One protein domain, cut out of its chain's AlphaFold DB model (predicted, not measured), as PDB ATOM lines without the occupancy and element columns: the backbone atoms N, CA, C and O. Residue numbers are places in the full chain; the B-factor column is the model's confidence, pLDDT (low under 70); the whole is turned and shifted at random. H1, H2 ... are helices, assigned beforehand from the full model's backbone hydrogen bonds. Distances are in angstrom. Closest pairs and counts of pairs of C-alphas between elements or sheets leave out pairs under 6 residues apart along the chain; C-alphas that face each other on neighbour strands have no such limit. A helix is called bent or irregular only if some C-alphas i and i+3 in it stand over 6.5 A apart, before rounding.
ATOM      1  N   THR A   2      13.165 -34.772 -46.446       52.31
ATOM      2  CA  THR A   2      13.408 -36.209 -46.751       52.31
ATOM      3  C   THR A   2      14.614 -36.814 -46.027       52.31
ATOM      4  O   THR A   2      14.696 -38.034 -45.919       52.31
ATOM      5  N   ALA A   3      15.504 -35.991 -45.460       57.12
ATOM      6  CA  ALA A   3      16.673 -36.463 -44.716       57.12
ATOM      7  C   ALA A   3      16.293 -37.157 -43.392       57.12
ATOM      8  O   ALA A   3      16.775 -38.255 -43.127       57.12
ATOM      9  N   LEU A   4      15.348 -36.589 -42.622       58.41
ATOM     10  CA  LEU A   4      14.854 -37.200 -41.377       58.41
ATOM     11  C   LEU A   4      14.236 -38.590 -41.607       58.41
ATOM     12  O   LEU A   4      14.463 -39.501 -40.820       58.41
ATOM     13  N   ARG A   5      13.487 -38.780 -42.703       56.97
ATOM     14  CA  ARG A   5      12.841 -40.067 -43.020       56.97
ATOM     15  C   ARG A   5      13.835 -41.155 -43.445       56.97
ATOM     16  O   ARG A   5      13.600 -42.315 -43.129       56.97
ATOM     17  N   ARG A   6      14.932 -40.802 -44.132       53.16
ATOM     18  CA  ARG A   6      15.980 -41.767 -44.526       53.16
ATOM     19  C   ARG A   6      16.794 -42.261 -43.327       53.16
ATOM     20  O   ARG A   6      16.972 -43.464 -43.182       53.16
ATOM     21  N   LEU A   7      17.188 -41.360 -42.423       55.09
ATOM     22  CA  LEU A   7      17.889 -41.718 -41.179       55.09
ATOM     23  C   LEU A   7      17.035 -42.593 -40.248       55.09
ATOM     24  O   LEU A   7      17.550 -43.500 -39.597       55.09
ATOM     25  N   TRP A   8      15.720 -42.374 -40.234       55.19
ATOM     26  CA  TRP A   8      14.790 -43.163 -39.426       55.19
ATOM     27  C   TRP A   8      14.551 -44.586 -39.966       55.19
ATOM     28  O   TRP A   8      14.258 -45.493 -39.190       55.19
ATOM     29  N   ALA A   9      14.713 -44.812 -41.276       59.62
ATOM     30  CA  ALA A   9      14.505 -46.123 -41.898       59.62
ATOM     31  C   ALA A   9      15.687 -47.090 -41.678       59.62
ATOM     32  O   ALA A   9      15.457 -48.256 -41.340       59.62
ATOM     33  N   GLU A  10      16.925 -46.599 -41.811       62.34
ATOM     34  CA  GLU A  10      18.159 -47.403 -41.727       62.34
ATOM     35  C   GLU A  10      18.824 -47.377 -40.343       62.34
ATOM     36  O   GLU A  10      19.402 -48.378 -39.932       62.34
ATOM     37  N   GLN A  11      18.728 -46.272 -39.593       65.88
ATOM     38  CA  GLN A  11      19.477 -46.084 -38.340       65.88
ATOM     39  C   GLN A  11      18.612 -45.594 -37.173       65.88
ATOM     40  O   GLN A  11      19.052 -44.843 -36.305       65.88
ATOM     41  N   ARG A  12      17.371 -46.082 -37.101       72.06
ATOM     42  CA  ARG A  12      16.456 -45.907 -35.954       72.06
ATOM     43  C   ARG A  12      17.123 -46.191 -34.603       72.06
ATOM     44  O   ARG A  12      16.895 -45.444 -33.660       72.06
ATOM     45  N   LEU A  13      18.000 -47.195 -34.535       76.06
ATOM     46  CA  LEU A  13      18.820 -47.472 -33.350       76.06
ATOM     47  C   LEU A  13      19.755 -46.310 -32.988       76.06
ATOM     48  O   LEU A  13      19.820 -45.941 -31.822       76.06
ATOM     49  N   ALA A  14      20.427 -45.698 -33.966       80.88
ATOM     50  CA  ALA A  14      21.301 -44.551 -33.725       80.88
ATOM     51  C   ALA A  14      20.506 -43.313 -33.285       80.88
ATOM     52  O   ALA A  14      20.940 -42.594 -32.391       80.88
ATOM     53  N   LEU A  15      19.317 -43.090 -33.860       82.56
ATOM     54  CA  LEU A  15      18.455 -41.971 -33.472       82.56
ATOM     55  C   LEU A  15      17.919 -42.133 -32.040       82.56
ATOM     56  O   LEU A  15      17.956 -41.188 -31.256       82.56
ATOM     57  N   VAL A  16      17.453 -43.336 -31.688       86.38
ATOM     58  CA  VAL A  16      16.994 -43.653 -30.327       86.38
ATOM     59  C   VAL A  16      18.154 -43.549 -29.339       86.38
ATOM     60  O   VAL A  16      18.005 -42.900 -28.308       86.38
ATOM     61  N   ALA A  17      19.326 -44.101 -29.667       88.06
ATOM     62  CA  ALA A  17      20.514 -43.998 -28.822       88.06
ATOM     63  C   ALA A  17      20.942 -42.539 -28.601       88.06
ATOM     64  O   ALA A  17      21.265 -42.163 -27.478       88.06
ATOM     65  N   PHE A  18      20.887 -41.699 -29.638       89.69
ATOM     66  CA  PHE A  18      21.193 -40.274 -29.528       89.69
ATOM     67  C   PHE A  18      20.205 -39.535 -28.616       89.69
ATOM     68  O   PHE A  18      20.624 -38.780 -27.744       89.69
ATOM     69  N   LEU A  19      18.900 -39.777 -28.774       90.75
ATOM     70  CA  LEU A  19      17.875 -39.168 -27.919       90.75
ATOM     71  C   LEU A  19      18.007 -39.605 -26.455       90.75
ATOM     72  O   LEU A  19      17.867 -38.782 -25.550       90.75
ATOM     73  N   VAL A  20      18.321 -40.881 -26.217       92.25
ATOM     74  CA  VAL A  20      18.583 -41.412 -24.874       92.25
ATOM     75  C   VAL A  20      19.828 -40.759 -24.274       92.25
ATOM     76  O   VAL A  20      19.765 -40.253 -23.156       92.25
ATOM     77  N   ALA A  21      20.929 -40.687 -25.024       91.88
ATOM     78  CA  ALA A  21      22.159 -40.035 -24.585       91.88
ATOM     79  C   ALA A  21      21.947 -38.547 -24.262       91.88
ATOM     80  O   ALA A  21      22.441 -38.067 -23.246       91.88
ATOM     81  N   LEU A  22      21.171 -37.826 -25.079       93.94
ATOM     82  CA  LEU A  22      20.846 -36.419 -24.846       93.94
ATOM     83  C   LEU A  22      19.996 -36.231 -23.581       93.94
ATOM     84  O   LEU A  22      20.246 -35.317 -22.798       93.94
ATOM     85  N   SER A  23      19.030 -37.123 -23.359       92.19
ATOM     86  CA  SER A  23      18.184 -37.115 -22.159       92.19
ATOM     87  C   SER A  23      19.008 -37.381 -20.897       92.19
ATOM     88  O   SER A  23      18.889 -36.651 -19.914       92.19
ATOM     89  N   LEU A  24      19.907 -38.371 -20.943       91.62
ATOM     90  CA  LEU A  24      20.862 -38.658 -19.871       91.62
ATOM     91  C   LEU A  24      21.796 -37.470 -19.621       91.62
ATOM     92  O   LEU A  24      21.976 -37.073 -18.475       91.62
ATOM     93  N   ALA A  25      22.357 -36.863 -20.666       91.31
ATOM     94  CA  ALA A  25      23.242 -35.709 -20.532       91.31
ATOM     95  C   ALA A  25      22.533 -34.509 -19.887       91.31
ATOM     96  O   ALA A  25      23.107 -33.866 -19.013       91.31
ATOM     97  N   GLY A  26      21.280 -34.236 -20.263       88.75
ATOM     98  CA  GLY A  26      20.463 -33.201 -19.626       88.75
ATOM     99  C   GLY A  26      20.177 -33.507 -18.154       88.75
ATOM    100  O   GLY A  26      20.367 -32.645 -17.299       88.75
ATOM    101  N   PHE A  27      19.800 -34.750 -17.845       82.56
ATOM    102  CA  PHE A  27      19.544 -35.204 -16.477       82.56
ATOM    103  C   PHE A  27      20.789 -35.092 -15.584       82.56
ATOM    104  O   PHE A  27      20.752 -34.470 -14.521       82.56
ATOM    105  N   PHE A  28      21.920 -35.643 -16.031       81.12
ATOM    106  CA  PHE A  28      23.178 -35.584 -15.289       81.12
ATOM    107  C   PHE A  28      23.738 -34.159 -15.224       81.12
ATOM    108  O   PHE A  28      24.230 -33.753 -14.175       81.12
ATOM    109  N   GLY A  29      23.633 -33.385 -16.307       85.69
ATOM    110  CA  GLY A  29      24.080 -31.995 -16.369       85.69
ATOM    111  C   GLY A  29      23.302 -31.094 -15.413       85.69
ATOM    112  O   GLY A  29      23.910 -30.387 -14.613       85.69
ATOM    113  N   GLY A  30      21.968 -31.180 -15.417       79.06
ATOM    114  CA  GLY A  30      21.119 -30.455 -14.471       79.06
ATOM    115  C   GLY A  30      21.422 -30.831 -13.022       79.06
ATOM    116  O   GLY A  30      21.611 -29.954 -12.180       79.06
ATOM    117  N   ARG A  31      21.577 -32.132 -12.741       74.00
ATOM    118  CA  ARG A  31      21.950 -32.625 -11.407       74.00
ATOM    119  C   ARG A  31      23.354 -32.199 -10.967       74.00
ATOM    120  O   ARG A  31      23.595 -32.043  -9.775       74.00
ATOM    121  N   MET A  32      24.291 -32.027 -11.896       75.06
ATOM    122  CA  MET A  32      25.633 -31.535 -11.587       75.06
ATOM    123  C   MET A  32      25.620 -30.035 -11.287       75.06
ATOM    124  O   MET A  32      26.254 -29.601 -10.331       75.06
ATOM    125  N   ILE A  33      24.870 -29.248 -12.064       77.31
ATOM    126  CA  ILE A  33      24.740 -27.801 -11.858       77.31
ATOM    127  C   ILE A  33      24.045 -27.508 -10.526       77.31
ATOM    128  O   ILE A  33      24.521 -26.652  -9.788       77.31
ATOM    129  N   SER A  34      22.988 -28.245 -10.166       70.25
ATOM    130  CA  SER A  34      22.343 -28.079  -8.857       70.25
ATOM    131  C   SER A  34      23.300 -28.387  -7.704       70.25
ATOM    132  O   SER A  34      23.373 -27.624  -6.748       70.25
ATOM    133  N   ARG A  35      24.117 -29.441  -7.831       63.81
ATOM    134  CA  ARG A  35      25.176 -29.768  -6.861       63.81
ATOM    135  C   ARG A  35      26.289 -28.719  -6.795       63.81
ATOM    136  O   ARG A  35      26.838 -28.492  -5.722       63.81
ATOM    137  N   ALA A  36      26.645 -28.109  -7.923       69.44
ATOM    138  CA  ALA A  36      27.677 -27.078  -7.987       69.44
ATOM    139  C   ALA A  36      27.193 -25.752  -7.387       69.44
ATOM    140  O   ALA A  36      27.936 -25.117  -6.645       69.44
ATOM    141  N   LEU A  37      25.942 -25.367  -7.654       65.12
ATOM    142  CA  LEU A  37      25.305 -24.218  -7.012       65.12
ATOM    143  C   LEU A  37      25.139 -24.452  -5.502       65.12
ATOM    144  O   LEU A  37      25.441 -23.554  -4.727       65.12
ATOM    145  N   PHE A  38      24.785 -25.674  -5.088       60.53
ATOM    146  CA  PHE A  38      24.733 -26.099  -3.682       60.53
ATOM    147  C   PHE A  38      26.063 -25.902  -2.933       60.53
ATOM    148  O   PHE A  38      26.058 -25.446  -1.797       60.53
ATOM    149  N   TRP A  39      27.207 -26.194  -3.563       52.47
ATOM    150  CA  TRP A  39      28.532 -25.978  -2.957       52.47
ATOM    151  C   TRP A  39      29.050 -24.534  -3.075       52.47
ATOM    152  O   TRP A  39      30.070 -24.206  -2.472       52.47
ATOM    153  N   SER A  40      28.399 -23.684  -3.876       51.16
ATOM    154  CA  SER A  40      28.889 -22.341  -4.211       51.16
ATOM    155  C   SER A  40      28.303 -21.226  -3.346       51.16
ATOM    156  O   SER A  40      28.757 -20.092  -3.504       51.16
ATOM    157  N   ASP A  41      27.326 -21.488  -2.473       52.34
ATOM    158  CA  ASP A  41      26.799 -20.452  -1.581       52.34
ATOM    159  C   ASP A  41      27.734 -20.280  -0.365       52.34
ATOM    160  O   ASP A  41      27.816 -21.172   0.476       52.34
TER     161      ASP A  41
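AT A GLANCE: This is residues 2 to 41 of the 120 residues of an uncharacterized protein of Rhodobacter viridis (UniProt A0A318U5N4). The model is an L of two helices: a short helix, H1, meets one end of a long helix, H2, at a corner, and H2 runs on alone as a long arm. H2 makes the longest axis, and its residues 17 to 40 stand free. The printed part has 40 residues with two named helices, H1 and then H2, and no named strand, and its class is all helix. It is extended, with a radius of gyration of the C-alphas of 16.1 A, and the C-alphas span 49 by 16 by 6 A.

HOW THE PARTS SIT: H1, residues 3 to 10, comes first and is joined by a tight link of 1 residue to H2, residues 12 to 40. The two helices are close but not clearly touching, with 2 pairs of C-alphas within 8 A. Their closest C-alphas are those of Trp 8 and Leu 15, 7.1 A apart. Their lines are only just about perpendicular, at 70.2 degrees. Centre to centre they are 25.0 A apart. In H1 and H2 every O i to N i+4 pair is within hydrogen-bond range.

IN THESE COORDINATES: H1 begins at C-alpha 3, at (16.673, -36.463, -44.716), and ends at Glu 10, 11.4 A from its first C-alpha to its last. H2 begins at C-alpha 12, at (16.456, -45.907, -35.954), and ends at C-alpha 40, at (28.889, -22.341, -4.211), a length of 41.4 A. Neither helix is bent or irregular.

THE WHOLE: The two C-alphas farthest apart are those of Thr 2 and Asp 41, at 49.7 A. The printed part has no cut. The mean pLDDT of the printed part is 73.1, and 17 residues are under 70, namely residues 2 to 11 and residues 35 to 41. The mean pLDDT is 57 for H1 and 79 for H2.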